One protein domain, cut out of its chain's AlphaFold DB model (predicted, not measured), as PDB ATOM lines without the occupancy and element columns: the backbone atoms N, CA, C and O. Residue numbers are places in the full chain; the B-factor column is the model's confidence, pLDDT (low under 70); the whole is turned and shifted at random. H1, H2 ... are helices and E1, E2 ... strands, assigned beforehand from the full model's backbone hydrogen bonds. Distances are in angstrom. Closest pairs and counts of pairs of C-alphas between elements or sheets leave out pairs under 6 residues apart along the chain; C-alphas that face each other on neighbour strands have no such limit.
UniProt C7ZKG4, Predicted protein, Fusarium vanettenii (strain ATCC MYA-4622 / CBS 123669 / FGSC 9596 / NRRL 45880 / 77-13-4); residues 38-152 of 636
ATOM      1  N   ASN A  38     111.539 185.382 193.737       95.38
ATOM      2  CA  ASN A  38     111.299 185.003 195.130       95.38
ATOM      3  C   ASN A  38     111.636 183.531 195.442       95.38
ATOM      4  O   ASN A  38     112.144 183.247 196.519       95.38
ATOM      5  N   LEU A  39     111.419 182.594 194.512       95.81
ATOM      6  CA  LEU A  39     111.803 181.187 194.695       95.81
ATOM      7  C   LEU A  39     113.310 180.967 194.478       95.81
ATOM      8  O   LEU A  39     113.897 180.091 195.106       95.81
ATOM      9  N   GLN A  40     113.960 181.799 193.656       96.44
ATOM     10  CA  GLN A  40     115.426 181.859 193.586       96.44
ATOM     11  C   GLN A  40     116.029 182.459 194.869       96.44
ATOM     12  O   GLN A  40     117.071 182.000 195.320       96.44
ATOM     13  N   ALA A  41     115.360 183.434 195.490       97.06
ATOM     14  CA  ALA A  41     115.754 184.022 196.767       97.06
ATOM     15  C   ALA A  41     115.590 183.044 197.944       97.06
ATOM     16  O   ALA A  41     116.508 182.911 198.748       97.06
ATOM     17  N   ILE A  42     114.479 182.297 198.002       96.19
ATOM     18  CA  ILE A  42     114.292 181.181 198.950       96.19
ATOM     19  C   ILE A  42     115.399 180.131 198.767       96.19
ATOM     20  O   ILE A  42     116.004 179.700 199.746       96.19
ATOM     21  N   LEU A  43     115.725 179.772 197.520       96.94
ATOM     22  CA  LEU A  43     116.831 178.862 197.221       96.94
ATOM     23  C   LEU A  43     118.188 179.422 197.685       96.94
ATOM     24  O   LEU A  43     118.957 178.681 198.283       96.94
ATOM     25  N   LEU A  44     118.486 180.711 197.475       97.12
ATOM     26  CA  LEU A  44     119.728 181.326 197.968       97.12
ATOM     27  C   LEU A  44     119.839 181.321 199.496       97.12
ATOM     28  O   LEU A  44     120.925 181.054 200.004       97.12
ATOM     29  N   LEU A  45     118.745 181.573 200.218       96.81
ATOM     30  CA  LEU A  45     118.719 181.467 201.681       96.81
ATOM     31  C   LEU A  45     118.989 180.021 202.119       96.81
ATOM     32  O   LEU A  45     119.926 179.778 202.872       96.81
ATOM     33  N   ASN A  46     118.281 179.050 201.537       96.56
ATOM     34  CA  ASN A  46     118.484 177.624 201.819       96.56
ATOM     35  C   ASN A  46     119.914 177.136 201.483       96.56
ATOM     36  O   ASN A  46     120.434 176.249 202.159       96.56
ATOM     37  N   LEU A  47     120.567 177.715 200.466       96.81
ATOM     38  CA  LEU A  47     121.974 177.453 200.133       96.81
ATOM     39  C   LEU A  47     122.942 178.090 201.149       96.81
ATOM     40  O   LEU A  47     123.919 177.452 201.545       96.81
ATOM     41  N   CYS A  48     122.666 179.320 201.583       95.81
ATOM     42  CA  CYS A  48     123.449 180.055 202.577       95.81
ATOM     43  C   CYS A  48     123.390 179.398 203.965       95.81
ATOM     44  O   CYS A  48     124.439 179.129 204.555       95.81
ATOM     45  N   ASP A  49     122.191 179.077 204.458       94.69
ATOM     46  CA  ASP A  49     121.960 178.452 205.771       94.69
ATOM     47  C   ASP A  49     122.745 177.137 205.924       94.69
ATOM     48  O   ASP A  49     123.296 176.835 206.984       94.69
ATOM     49  N   HIS A  50     122.859 176.380 204.828       94.31
ATOM     50  CA  HIS A  50     123.586 175.109 204.764       94.31
ATOM     51  C   HIS A  50     125.053 175.262 204.340       94.31
ATOM     52  O   HIS A  50     125.744 174.261 204.148       94.31
ATOM     53  N   LYS A  51     125.546 176.504 204.219       95.06
ATOM     54  CA  LYS A  51     126.926 176.862 203.844       95.06
ATOM     55  C   LYS A  51     127.376 176.238 202.516       95.06
ATOM     56  O   LYS A  51     128.559 175.981 202.316       95.06
ATOM     57  N   ILE A  52     126.431 176.011 201.605       96.44
ATOM     58  CA  ILE A  52     126.652 175.369 200.307       96.44
ATOM     59  C   ILE A  52     127.395 176.349 199.397       96.44
ATOM     60  O   ILE A  52     127.057 177.534 199.342       96.44
ATOM     61  N   THR A  53     128.420 175.871 198.694       95.38
ATOM     62  CA  THR A  53     129.346 176.701 197.905       95.38
ATOM     63  C   THR A  53     129.326 176.290 196.427       95.38
ATOM     64  O   THR A  53     128.785 175.234 196.091       95.38
ATOM     65  N   PRO A  54     129.922 177.071 195.501       93.81
ATOM     66  CA  PRO A  54     129.933 176.735 194.073       93.81
ATOM     67  C   PRO A  54     130.637 175.413 193.719       93.81
ATOM     68  O   PRO A  54     130.471 174.933 192.599       93.81
ATOM     69  N   GLU A  55     131.409 174.843 194.648       92.25
ATOM     70  CA  GLU A  55     132.105 173.555 194.507       92.25
ATOM     71  C   GLU A  55     131.288 172.371 195.048       92.25
ATOM     72  O   GLU A  55     131.580 171.221 194.723       92.25
ATOM     73  N   THR A  56     130.240 172.618 195.842       92.94
ATOM     74  CA  THR A  56     129.356 171.555 196.336       92.94
ATOM     75  C   THR A  56     128.588 170.924 195.173       92.94
ATOM     76  O   THR A  56     127.885 171.618 194.444       92.94
ATOM     77  N   MET A  57     128.679 169.604 195.003       92.62
ATOM     78  CA  MET A  57     128.090 168.870 193.872       92.62
ATOM     79  C   MET A  57     126.602 168.521 194.082       92.62
ATOM     80  O   MET A  57     126.226 167.347 194.140       92.62
ATOM     81  N   ILE A  58     125.728 169.535 194.148       94.38
ATOM     82  CA  ILE A  58     124.293 169.396 194.506       94.38
ATOM     83  C   ILE A  58     123.546 168.382 193.619       94.38
ATOM     84  O   ILE A  58     122.604 167.730 194.060       94.38
ATOM     85  N   ARG A  59     123.949 168.218 192.353       92.12
ATOM     86  CA  ARG A  59     123.325 167.253 191.428       92.12
ATOM     87  C   ARG A  59     123.497 165.797 191.883       92.12
ATOM     88  O   ARG A  59     122.587 164.993 191.673       92.12
ATOM     89  N   HIS A  60     124.652 165.484 192.469       92.19
ATOM     90  CA  HIS A  60     125.073 164.131 192.837       92.19
ATOM     91  C   HIS A  60     124.648 163.759 194.260       92.19
ATOM     92  O   HIS A  60     124.298 162.607 194.505       92.19
ATOM     93  N   ASP A  61     124.598 164.735 195.169       94.38
ATOM     94  CA  ASP A  61     124.045 164.545 196.508       94.38
ATOM     95  C   ASP A  61     122.507 164.450 196.452       94.38
ATOM     96  O   ASP A  61     121.787 165.434 196.251       94.38
ATOM     97  N   LYS A  62     121.997 163.224 196.605       93.81
ATOM     98  CA  LYS A  62     120.562 162.915 196.600       93.81
ATOM     99  C   LYS A  62     119.823 163.627 197.733       93.81
ATOM    100  O   LYS A  62     118.705 164.100 197.512       93.81
ATOM    101  N   ASP A  63     120.421 163.697 198.913       94.00
ATOM    102  CA  ASP A  63     119.725 164.079 200.137       94.00
ATOM    103  C   ASP A  63     119.769 165.594 200.333       94.00
ATOM    104  O   ASP A  63     118.736 166.191 200.633       94.00
ATOM    105  N   LEU A  64     120.881 166.246 199.979       94.50
ATOM    106  CA  LEU A  64     120.965 167.702 199.827       94.50
ATOM    107  C   LEU A  64     119.972 168.222 198.777       94.50
ATOM    108  O   LEU A  64     119.288 169.220 199.003       94.50
ATOM    109  N   ARG A  65     119.843 167.527 197.640       94.94
ATOM    110  CA  ARG A  65     118.870 167.859 196.588       94.94
ATOM    111  C   ARG A  65     117.425 167.718 197.069       94.94
ATOM    112  O   ARG A  65     116.612 168.604 196.805       94.94
ATOM    113  N   ASN A  66     117.100 166.626 197.762       93.56
ATOM    114  CA  ASN A  66     115.772 166.412 198.342       93.56
ATOM    115  C   ASN A  66     115.465 167.461 199.424       93.56
ATOM    116  O   ASN A  66     114.367 168.017 199.447       93.56
ATOM    117  N   TYR A  67     116.451 167.786 200.263       94.69
ATOM    118  CA  TYR A  67     116.346 168.812 201.290       94.69
ATOM    119  C   TYR A  67     116.076 170.199 200.690       94.69
ATOM    120  O   TYR A  67     115.072 170.820 201.033       94.69
ATOM    121  N   LEU A  68     116.905 170.664 199.748       95.88
ATOM    122  CA  LEU A  68     116.727 171.966 199.088       95.88
ATOM    123  C   LEU A  68     115.381 172.071 198.355       95.88
ATOM    124  O   LEU A  68     114.782 173.145 198.326       95.88
ATOM    125  N   TRP A  69     114.893 170.968 197.781       94.75
ATOM    126  CA  TRP A  69     113.574 170.890 197.151       94.75
ATOM    127  C   TRP A  69     112.439 171.066 198.169       94.75
ATOM    128  O   TRP A  69     111.592 171.949 198.009       94.75
ATOM    129  N   SER A  70     112.450 170.267 199.240       94.00
ATOM    130  CA  SER A  70     111.413 170.289 200.277       94.00
ATOM    131  C   SER A  70     111.401 171.616 201.040       94.00
ATOM    132  O   SER A  70     110.371 172.288 201.134       94.00
ATOM    133  N   ARG A  71     112.583 172.087 201.461       94.69
ATOM    134  CA  ARG A  71     112.785 173.355 202.179       94.69
ATOM    135  C   ARG A  71     112.391 174.593 201.361       94.69
ATOM    136  O   ARG A  71     112.143 175.648 201.937       94.69
ATOM    137  N   SER A  72     112.287 174.470 200.039       92.75
ATOM    138  CA  SER A  72     111.820 175.546 199.151       92.75
ATOM    139  C   SER A  72     110.312 175.512 198.865       92.75
ATOM    140  O   SER A  72     109.836 176.256 198.008       92.75
ATOM    141  N   GLY A  73     109.551 174.665 199.571       91.00
ATOM    142  CA  GLY A  73     108.092 174.586 199.455       91.00
ATOM    143  C   GLY A  73     107.606 173.926 198.161       91.00
ATOM    144  O   GLY A  73     106.543 174.283 197.660       91.00
ATOM    145  N   LEU A  74     108.395 173.003 197.593       91.94
ATOM    146  CA  LEU A  74     108.082 172.306 196.336       91.94
ATOM    147  C   LEU A  74     107.705 170.825 196.527       91.94
ATOM    148  O   LEU A  74     107.593 170.093 195.541       91.94
ATOM    149  N   ASP A  75     107.510 170.367 197.769       90.50
ATOM    150  CA  ASP A  75     107.361 168.943 198.120       90.50
ATOM    151  C   ASP A  75     105.965 168.355 197.846       90.50
ATOM    152  O   ASP A  75     105.313 167.734 198.685       90.50
ATOM    153  N   PHE A  76     105.488 168.573 196.627       91.12
ATOM    154  CA  PHE A  76     104.254 167.998 196.121       91.12
ATOM    155  C   PHE A  76     104.485 166.565 195.621       91.12
ATOM    156  O   PHE A  76     105.588 166.191 195.211       91.12
ATOM    157  N   ARG A  77     103.427 165.748 195.629       87.94
ATOM    158  CA  ARG A  77     103.465 164.394 195.063       87.94
ATOM    159  C   ARG A  77     103.422 164.480 193.532       87.94
ATOM    160  O   ARG A  77     102.443 164.959 192.970       87.94
ATOM    161  N   TYR A  78     104.483 164.002 192.887       88.56
ATOM    162  CA  TYR A  78     104.614 163.849 191.433       88.56
ATOM    163  C   TYR A  78     104.871 162.377 191.094       88.56
ATOM    164  O   TYR A  78     105.367 161.638 191.948       88.56
ATOM    165  N   ASP A  79     104.621 161.971 189.844       86.75
ATOM    166  CA  ASP A  79     105.016 160.650 189.334       86.75
ATOM    167  C   ASP A  79     106.493 160.382 189.660       86.75
ATOM    168  O   ASP A  79     107.351 161.209 189.339       86.75
ATOM    169  N   HIS A  80     106.816 159.240 190.277       80.62
ATOM    170  CA  HIS A  80     108.142 159.003 190.868       80.62
ATOM    171  C   HIS A  80     109.307 159.238 189.884       80.62
ATOM    172  O   HIS A  80     110.315 159.861 190.230       80.62
ATOM    173  N   HIS A  81     109.139 158.801 188.632       88.44
ATOM    174  CA  HIS A  81     110.119 158.983 187.563       88.44
ATOM    175  C   HIS A  81     110.327 160.471 187.214       88.44
ATOM    176  O   HIS A  81     111.443 160.986 187.300       88.44
ATOM    177  N   PHE A  82     109.247 161.196 186.910       93.00
ATOM    178  CA  PHE A  82     109.300 162.611 186.527       93.00
ATOM    179  C   PHE A  82     109.686 163.539 187.696       93.00
ATOM    180  O   PHE A  82     110.457 164.482 187.512       93.00
ATOM    181  N   GLY A  83     109.248 163.238 188.922       92.69
ATOM    182  CA  GLY A  83     109.647 163.960 190.136       92.69
ATOM    183  C   GLY A  83     111.156 163.887 190.411       92.69
ATOM    184  O   GLY A  83     111.749 164.865 190.872       92.69
ATOM    185  N   SER A  84     111.807 162.770 190.066       92.44
ATOM    186  CA  SER A  84     113.272 162.642 190.118       92.44
ATOM    187  C   SER A  84     113.967 163.580 189.117       92.44
ATOM    188  O   SER A  84     114.943 164.259 189.456       92.44
ATOM    189  N   VAL A  85     113.418 163.701 187.902       94.12
ATOM    190  CA  VAL A  85     113.927 164.607 186.858       94.12
ATOM    191  C   VAL A  85     113.715 166.075 187.242       94.12
ATOM    192  O   VAL A  85     114.658 166.860 187.145       94.12
ATOM    193  N   LEU A  86     112.542 166.447 187.772       95.06
ATOM    194  CA  LEU A  86     112.271 167.791 188.309       95.06
ATOM    195  C   LEU A  86     113.273 168.189 189.402       95.06
ATOM    196  O   LEU A  86     113.891 169.252 189.309       95.06
ATOM    197  N   ARG A  87     113.498 167.321 190.398       94.94
ATOM    198  CA  ARG A  87     114.490 167.544 191.467       94.94
ATOM    199  C   ARG A  87     115.912 167.673 190.911       94.94
ATOM    200  O   ARG A  87     116.684 168.505 191.382       94.94
ATOM    201  N   THR A  88     116.259 166.906 189.877       94.94
ATOM    202  CA  THR A  88     117.565 167.000 189.199       94.94
ATOM    203  C   THR A  88     117.718 168.326 188.448       94.94
ATOM    204  O   THR A  88     118.732 169.006 188.604       94.94
ATOM    205  N   LYS A  89     116.687 168.768 187.718       95.81
ATOM    206  CA  LYS A  89     116.643 170.085 187.054       95.81
ATOM    207  C   LYS A  89     116.671 171.246 188.054       95.81
ATOM    208  O   LYS A  89     117.219 172.304 187.747       95.81
ATOM    209  N   TYR A  90     116.149 171.047 189.263       96.44
ATOM    210  CA  TYR A  90     116.263 172.002 190.364       96.44
ATOM    211  C   TYR A  90     117.690 172.091 190.925       96.44
ATOM    212  O   TYR A  90     118.197 173.197 191.103       96.44
ATOM    213  N   ALA A  91     118.384 170.962 191.112       96.50
ATOM    214  CA  ALA A  91     119.804 170.955 191.481       96.50
ATOM    215  C   ALA A  91     120.693 171.615 190.408       96.50
ATOM    216  O   ALA A  91     121.551 172.431 190.736       96.50
ATOM    217  N   GLU A  92     120.443 171.338 189.123       95.94
ATOM    218  CA  GLU A  92     121.103 172.029 188.003       95.94
ATOM    219  C   GLU A  92     120.859 173.550 188.061       95.94
ATOM    220  O   GLU A  92     121.780 174.348 187.856       95.94
ATOM    221  N   LYS A  93     119.640 173.976 188.423       96.12
ATOM    222  CA  LYS A  93     119.297 175.394 188.600       96.12
ATOM    223  C   LYS A  93     119.965 176.022 189.832       96.12
ATOM    224  O   LYS A  93     120.370 177.181 189.748       96.12
ATOM    225  N   ALA A  94     120.142 175.276 190.924       97.19
ATOM    226  CA  ALA A  94     120.895 175.706 192.103       97.19
ATOM    227  C   ALA A  94     122.388 175.898 191.789       97.19
ATOM    228  O   ALA A  94     122.941 176.959 192.080       97.19
ATOM    229  N   GLN A  95     123.021 174.942 191.099       96.62
ATOM    230  CA  GLN A  95     124.423 175.057 190.672       96.62
ATOM    231  C   GLN A  95     124.632 176.239 189.711       96.62
ATOM    232  O   GLN A  95     125.606 176.987 189.829       96.62
ATOM    233  N   SER A  96     123.688 176.446 188.785       96.19
ATOM    234  CA  SER A  96     123.674 177.606 187.890       96.19
ATOM    235  C   SER A  96     123.573 178.925 188.656       96.19
ATOM    236  O   SER A  96     124.192 179.896 188.232       96.19
ATOM    237  N   LEU A  97     122.810 178.973 189.751       96.56
ATOM    238  CA  LEU A  97     122.611 180.179 190.555       96.56
ATOM    239  C   LEU A  97     123.836 180.480 191.434       96.56
ATOM    240  O   LEU A  97     124.291 181.619 191.463       96.56
ATOM    241  N   LEU A  98     124.458 179.462 192.044       97.00
ATOM    242  CA  LEU A  98     125.764 179.588 192.715       97.00
ATOM    243  C   LEU A  98     126.853 180.102 191.757       97.00
ATOM    244  O   LEU A  98     127.643 180.978 192.109       97.00
ATOM    245  N   SER A  99     126.857 179.600 190.521       95.62
ATOM    246  CA  SER A  99     127.769 180.037 189.452       95.62
ATOM    247  C   SER A  99     127.475 181.450 188.928       95.62
ATOM    248  O   SER A  99     128.334 182.062 188.289       95.62
ATOM    249  N   GLU A 100     126.271 181.970 189.175       95.88
ATOM    250  CA  GLU A 100     125.852 183.327 188.825       95.88
ATOM    251  C   GLU A 100     126.252 184.317 189.927       95.88
ATOM    252  O   GLU A 100     127.010 185.245 189.652       95.88
ATOM    253  N   ILE A 101     125.861 184.069 191.185       96.31
ATOM    254  CA  ILE A 101     126.188 184.946 192.327       96.31
ATOM    255  C   ILE A 101     127.697 185.012 192.615       96.31
ATOM    256  O   ILE A 101     128.189 186.024 193.111       96.31
ATOM    257  N   LYS A 102     128.461 183.975 192.241       95.81
ATOM    258  CA  LYS A 102     129.935 183.982 192.257       95.81
ATOM    259  C   LYS A 102     130.537 185.108 191.403       95.81
ATOM    260  O   LYS A 102     131.645 185.542 191.687       95.81
ATOM    261  N   LYS A 103     129.816 185.601 190.390       95.12
ATOM    262  CA  LYS A 103     130.209 186.747 189.544       95.12
ATOM    263  C   LYS A 103     129.756 188.100 190.116       95.12
ATOM    264  O   LYS A 103     129.951 189.128 189.474       95.12
ATOM    265  N   TRP A 104     129.095 188.085 191.275       95.06
ATOM    266  CA  TRP A 104     128.588 189.247 192.014       95.06
ATOM    267  C   TRP A 104     129.266 189.375 193.389       95.06
ATOM    268  O   TRP A 104     128.701 189.970 194.304       95.06
ATOM    269  N   ASP A 105     130.447 188.762 193.533       94.12
ATOM    270  CA  ASP A 105     131.320 188.818 194.713       94.12
ATOM    271  C   ASP A 105     130.682 188.270 196.010       94.12
ATOM    272  O   ASP A 105     131.134 188.546 197.122       94.12
ATOM    273  N   ALA A 106     129.653 187.421 195.861       95.88
ATOM    274  CA  ALA A 106     128.938 186.745 196.951       95.88
ATOM    275  C   ALA A 106     129.795 185.743 197.747       95.88
ATOM    276  O   ALA A 106     129.384 185.305 198.823       95.88
ATOM    277  N   PHE A 107     130.978 185.392 197.236       97.12
ATOM    278  CA  PHE A 107     131.939 184.515 197.895       97.12
ATOM    279  C   PHE A 107     133.311 185.179 197.994       97.12
ATOM    280  O   PHE A 107     133.847 185.655 196.994       97.12
ATOM    281  N   VAL A 108     133.909 185.125 199.182       95.94
ATOM    282  CA  VAL A 108     135.340 185.353 199.387       95.94
ATOM    283  C   VAL A 108     136.072 184.057 199.041       95.94
ATOM    284  O   VAL A 108     135.680 182.981 199.495       95.94
ATOM    285  N   VAL A 109     137.130 184.148 198.234       94.88
ATOM    286  CA  VAL A 109     137.970 182.998 197.878       94.88
ATOM    287  C   VAL A 109     139.240 183.041 198.714       94.88
ATOM    288  O   VAL A 109     140.055 183.946 198.549       94.88
ATOM    289  N   VAL A 110     139.420 182.055 199.587       94.06
ATOM    290  CA  VAL A 110     140.681 181.838 200.304       94.06
ATOM    291  C   VAL A 110     141.441 180.753 199.554       94.06
ATOM    292  O   VAL A 110     140.942 179.640 199.396       94.06
ATOM    293  N   GLN A 111     142.634 181.074 199.056       92.31
ATOM    294  CA  GLN A 111     143.505 180.099 198.404       92.31
ATOM    295  C   GLN A 111     144.569 179.611 199.395       92.31
ATOM    296  O   GLN A 111     145.296 180.414 199.975       92.31
ATOM    297  N   SER A 112     144.653 178.295 199.574       89.69
ATOM    298  CA  SER A 112     145.587 177.610 200.467       89.69
ATOM    299  C   SER A 112     146.397 176.603 199.649       89.69
ATOM    300  O   SER A 112     146.005 175.446 199.490       89.69
ATOM    301  N   GLY A 113     147.508 177.068 199.071       90.25
ATOM    302  CA  GLY A 113     148.245 176.319 198.048       90.25
ATOM    303  C   GLY A 113     147.427 176.203 196.758       90.25
ATOM    304  O   GLY A 113     146.881 177.198 196.278       90.25
ATOM    305  N   ASP A 114     147.312 174.995 196.212       90.62
ATOM    306  CA  ASP A 114     146.515 174.730 195.005       90.62
ATOM    307  C   ASP A 114     145.002 174.689 195.276       90.62
ATOM    308  O   ASP A 114     144.194 174.881 194.364       90.62
ATOM    309  N   GLN A 115     144.597 174.470 196.532       90.38
ATOM    310  CA  GLN A 115     143.187 174.422 196.912       90.38
ATOM    311  C   GLN A 115     142.613 175.833 197.062       90.38
ATOM    312  O   GLN A 115     143.155 176.687 197.766       90.38
ATOM    313  N   LYS A 116     141.472 176.067 196.415       91.75
ATOM    314  CA  LYS A 116     140.649 177.266 196.589       91.75
ATOM    315  C   LYS A 116     139.447 176.874 197.430       91.75
ATOM    316  O   LYS A 116     138.836 175.852 197.159       91.75
ATOM    317  N   VAL A 117     139.124 177.674 198.439       92.19
ATOM    318  CA  VAL A 117     137.976 177.452 199.321       92.19
ATOM    319  C   VAL A 117     137.092 178.691 199.278       92.19
ATOM    320  O   VAL A 117     137.562 179.817 199.458       92.19
ATOM    321  N   TYR A 118     135.805 178.486 199.009       95.25
ATOM    322  CA  TYR A 118     134.816 179.557 198.906       95.25
ATOM    323  C   TYR A 118     134.077 179.715 200.231       95.25
ATOM    324  O   TYR A 118     133.434 178.780 200.705       95.25
ATOM    325  N   TYR A 119     134.109 180.919 200.789       95.75
ATOM    326  CA  TYR A 119     133.330 181.307 201.962       95.75
ATOM    327  C   TYR A 119     132.281 182.333 201.546       95.75
ATOM    328  O   TYR A 119     132.567 183.209 200.732       95.75
ATOM    329  N   TRP A 120     131.063 182.247 202.078       96.81
ATOM    330  CA  TRP A 120     130.043 183.269 201.828       96.81
ATOM    331  C   TRP A 120     130.511 184.637 202.344       96.81
ATOM    332  O   TRP A 120     131.040 184.747 203.450       96.81
ATOM    333  N   ASN A 121     130.316 185.680 201.539       96.44
ATOM    334  CA  ASN A 121     130.739 187.037 201.866       96.44
ATOM    335  C   ASN A 121     129.829 187.634 202.957       96.44
ATOM    336  O   ASN A 121     128.666 187.957 202.703       96.44
ATOM    337  N   THR A 122     130.363 187.785 204.172       95.38
ATOM    338  CA  THR A 122     129.634 188.241 205.370       95.38
ATOM    339  C   THR A 122     128.975 189.604 205.198       95.38
ATOM    340  O   THR A 122     127.877 189.821 205.714       95.38
ATOM    341  N   ASP A 123     129.584 190.503 204.427       95.62
ATOM    342  CA  ASP A 123     129.042 191.832 204.139       95.62
ATOM    343  C   ASP A 123     127.818 191.772 203.226       95.62
ATOM    344  O   ASP A 123     126.926 192.609 203.329       95.62
ATOM    345  N   ILE A 124     127.745 190.778 202.339       94.12
ATOM    346  CA  ILE A 124     126.573 190.557 201.488       94.12
ATOM    347  C   ILE A 124     125.481 189.830 202.280       94.12
ATOM    348  O   ILE A 124     124.308 190.192 202.170       94.12
ATOM    349  N   LEU A 125     125.850 188.869 203.134       93.62
ATOM    350  CA  LEU A 125     124.888 188.184 203.996       93.62
ATOM    351  C   LEU A 125     124.183 189.160 204.950       93.62
ATOM    352  O   LEU A 125     122.960 189.273 204.924       93.62
ATOM    353  N   THR A 126     124.947 189.920 205.736       94.31
ATOM    354  CA  THR A 126     124.405 190.861 206.737       94.31
ATOM    355  C   THR A 126     123.559 191.980 206.124       94.31
ATOM    356  O   THR A 126     122.583 192.414 206.735       94.31
ATOM    357  N   ARG A 127     123.877 192.439 204.906       95.06
ATOM    358  CA  ARG A 127     123.125 193.512 204.231       95.06
ATOM    359  C   ARG A 127     121.870 193.022 203.500       95.06
ATOM    360  O   ARG A 127     120.890 193.763 203.464       95.06
ATOM    361  N   TYR A 128     121.883 191.818 202.916       95.44
ATOM    362  CA  TYR A 128     120.839 191.393 201.967       95.44
ATOM    363  C   TYR A 128     120.141 190.065 202.301       95.44
ATOM    364  O   TYR A 128     119.029 189.849 201.822       95.44
ATOM    365  N   PHE A 129     120.734 189.176 203.106       95.25
ATOM    366  CA  PHE A 129     120.205 187.822 203.360       95.25
ATOM    367  C   PHE A 129     119.279 187.735 204.589       95.25
ATOM    368  O   PHE A 129     118.905 186.648 205.015       95.25
ATOM    369  N   ASN A 130     118.818 188.870 205.124       91.94
ATOM    370  CA  ASN A 130     117.903 188.892 206.273       91.94
ATOM    371  C   ASN A 130     116.447 188.526 205.915       91.94
ATOM    372  O   ASN A 130     115.628 188.317 206.807       91.94
ATOM    373  N   SER A 131     116.074 188.513 204.626       95.38
ATOM    374  CA  SER A 131     114.707 188.181 204.187       95.38
ATOM    375  C   SER A 131     114.623 187.846 202.694       95.38
ATOM    376  O   SER A 131     115.394 188.364 201.884       95.38
ATOM    377  N   VAL A 132     113.622 187.040 202.310       95.19
ATOM    378  CA  VAL A 132     113.342 186.672 200.904       95.19
ATOM    379  C   VAL A 132     113.216 187.911 200.013       95.19
ATOM    380  O   VAL A 132     113.827 187.968 198.950       95.19
ATOM    381  N   ASP A 133     112.468 188.924 200.458       95.38
ATOM    382  CA  ASP A 133     112.198 190.128 199.665       95.38
ATOM    383  C   ASP A 133     113.379 191.141 199.681       95.38
ATOM    384  O   ASP A 133     113.375 192.099 198.906       95.38
ATOM    385  N   GLN A 134     114.420 190.958 200.514       96.25
ATOM    386  CA  GLN A 134     115.725 191.631 200.349       96.25
ATOM    387  C   GLN A 134     116.605 190.887 199.334       96.25
ATOM    388  O   GLN A 134     117.086 191.509 198.386       96.25
ATOM    389  N   VAL A 135     116.748 189.562 199.466       97.25
ATOM    390  CA  VAL A 135     117.535 188.736 198.530       97.25
ATOM    391  C   VAL A 135     116.979 188.828 197.105       97.25
ATOM    392  O   VAL A 135     117.751 188.952 196.158       97.25
ATOM    393  N   ALA A 136     115.653 188.839 196.928       96.81
ATOM    394  CA  ALA A 136     115.024 188.993 195.616       96.81
ATOM    395  C   ALA A 136     115.394 190.331 194.946       96.81
ATOM    396  O   ALA A 136     115.812 190.338 193.787       96.81
ATOM    397  N   ARG A 137     115.336 191.443 195.694       96.62
ATOM    398  CA  ARG A 137     115.770 192.762 195.203       96.62
ATOM    399  C   ARG A 137     117.259 192.788 194.873       96.62
ATOM    400  O   ARG A 137     117.623 193.326 193.837       96.62
ATOM    401  N   TRP A 138     118.108 192.166 195.691       97.19
ATOM    402  CA  TRP A 138     119.548 192.066 195.427       97.19
ATOM    403  C   TRP A 138     119.860 191.250 194.157       97.19
ATOM    404  O   TRP A 138     120.686 191.669 193.348       97.19
ATOM    405  N   ILE A 139     119.152 190.137 193.915       97.12
ATOM    406  CA  ILE A 139     119.239 189.378 192.652       97.12
ATOM    407  C   ILE A 139     118.866 190.270 191.455       97.12
ATOM    408  O   ILE A 139     119.544 190.251 190.424       97.12
ATOM    409  N   GLU A 140     117.782 191.039 191.561       96.69
ATOM    410  CA  GLU A 140     117.294 191.906 190.482       96.69
ATOM    411  C   GLU A 140     118.216 193.107 190.232       96.69
ATOM    412  O   GLU A 140     118.534 193.387 189.073       96.69
ATOM    413  N   GLU A 141     118.735 193.732 191.291       97.00
ATOM    414  CA  GLU A 141     119.761 194.779 191.253       97.00
ATOM    415  C   GLU A 141     121.033 194.269 190.566       97.00
ATOM    416  O   GLU A 141     121.506 194.880 189.607       97.00
ATOM    417  N   LYS A 142     121.566 193.111 190.974       97.12
ATOM    418  CA  LYS A 142     122.790 192.552 190.379       97.12
ATOM    419  C   LYS A 142     122.597 192.113 188.932       97.12
ATOM    420  O   LYS A 142     123.489 192.333 188.110       97.12
ATOM    421  N   ARG A 143     121.418 191.602 188.560       95.88
ATOM    422  CA  ARG A 143     121.069 191.340 187.150       95.88
ATOM    423  C   ARG A 143     120.858 192.619 186.342       95.88
ATOM    424  O   ARG A 143     121.164 192.630 185.150       95.88
ATOM    425  N   ALA A 144     120.340 193.697 186.928       95.44
ATOM    426  CA  ALA A 144     120.270 195.008 186.279       95.44
ATOM    427  C   ALA A 144     121.677 195.597 186.069       95.44
ATOM    428  O   ALA A 144     122.024 195.941 184.944       95.44
ATOM    429  N   GLN A 145     122.524 195.588 187.102       93.69
ATOM    430  CA  GLN A 145     123.924 196.017 187.039       93.69
ATOM    431  C   GLN A 145     124.727 195.215 186.000       93.69
ATOM    432  O   GLN A 145     125.502 195.796 185.242       93.69
ATOM    433  N   ALA A 146     124.521 193.897 185.911       91.12
ATOM    434  CA  ALA A 146     125.142 193.063 184.885       91.12
ATOM    435  C   ALA A 146     124.672 193.435 183.466       91.12
ATOM    436  O   ALA A 146     125.508 193.615 182.584       91.12
ATOM    437  N   ARG A 147     123.359 193.606 183.246       92.19
ATOM    438  CA  ARG A 147     122.805 194.032 181.944       92.19
ATOM    439  C   ARG A 147     123.334 195.402 181.518       92.19
ATOM    440  O   ARG A 147     123.827 195.516 180.404       92.19
ATOM    441  N   ALA A 148     123.345 196.383 182.420       91.25
ATOM    442  CA  ALA A 148     123.891 197.711 182.149       91.25
ATOM    443  C   ALA A 148     125.390 197.667 181.792       91.25
ATOM    444  O   ALA A 148     125.826 198.388 180.897       91.25
ATOM    445  N   ARG A 149     126.189 196.794 182.429       88.75
ATOM    446  CA  ARG A 149     127.591 196.570 182.025       88.75
ATOM    447  C   ARG A 149     127.688 196.008 180.606       88.75
ATOM    448  O   ARG A 149     128.490 196.517 179.836       88.75
ATOM    449  N   TYR A 150     126.868 195.019 180.241       86.06
ATOM    450  CA  TYR A 150     126.849 194.480 178.876       86.06
ATOM    451  C   TYR A 150     126.392 195.506 177.833       86.06
ATOM    452  O   TYR A 150     126.973 195.556 176.757       86.06
ATOM    453  N   GLU A 151     125.406 196.344 178.143       85.88
ATOM    454  CA  GLU A 151     124.903 197.383 177.236       85.88
ATOM    455  C   GLU A 151     125.939 198.492 176.985       85.88
ATOM    456  O   GLU A 151     126.108 198.924 175.849       85.88
ATOM    457  N   ASN A 152     126.707 198.881 178.009       77.75
ATOM    458  CA  ASN A 152     127.805 199.851 177.878       77.75
ATOM    459  C   ASN A 152     129.117 199.244 177.328       77.75
ATOM    460  O   ASN A 152     130.009 199.989 176.929       77.75
TER     461      ASN A 152
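AT A GLANCE: This is residues 38 to 152 of the 636 residues of the protein "Predicted protein" of Fusarium vanettenii (strain ATCC MYA-4622 / CBS 123669 / FGSC 9596 / NRRL 45880 / 77-13-4) (UniProt C7ZKG4). Short helix H1 lies in the middle of a loose-angled set of crossed helices: H2 and the first part of long H5 pack on it, and long H3 runs close by it and crosses H2. The hairpin of strands E1 and E2 follows H3 and lies far from the middle, H4 leads on to H5, and residues 147 to 152 of H5 stick out. The printed part has 115 residues, with five named helices and one two-stranded antiparallel sheet in the order H1, H2, H3, E1, E2, H4, H5, and is mostly helix. It is compact, with a radius of gyration of the C-alphas of 15.2 A and spans of 45 by 36 by 28 A.

HOW THE PARTS SIT: Start at H1, residues 38 to 49; its residues 43 to 47 touch H2, residues 62 to 71, with closest C-alphas Asn 46 and Leu 68 at 6.5 A. H3, residues 80 to 104, touches H2 with residues 87 to 91, about perpendicular at 82 degrees, with closest C-alphas Arg 65 and Ala 91 at 6.0 A. Next find the hairpin E1, residues 107 to 112, and E2, residues 115 to 120, where N 108 and O 119 are 2.8 A apart, within hydrogen-bond range. H4, residues 122 to 128, and H5, residues 132 to 152, only just touch, only at the corner, with 3 pairs of C-alphas within 8 A; the closest are Tyr 128 and Gln 134 at 5.4 A. Residues 132 to 139 of H5 touch H1, about perpendicular at 74 degrees, with closest C-alphas Ala 41 and Ala 136 at 5.2 A. Every O i to N i+4 pair is within hydrogen-bond range in H1, H2 and H4; in H3 it is 19 of 21 and in H5 16 of 17.

IN THESE COORDINATES: Find C-alpha 38 at (111.299, 185.003, 195.130), where H1 begins. H3 runs 36.5 A from C-alpha 80, and H5 runs 30.2 A to C-alpha 152 at (127.805, 199.851, 177.878).

THE WHOLE: The C-alphas of His 80 and Asn 152 are the two farthest apart, 47.2 A. The printed part has no cut, the link from H1 to H2 is long, and no printed residue is under pLDDT 70.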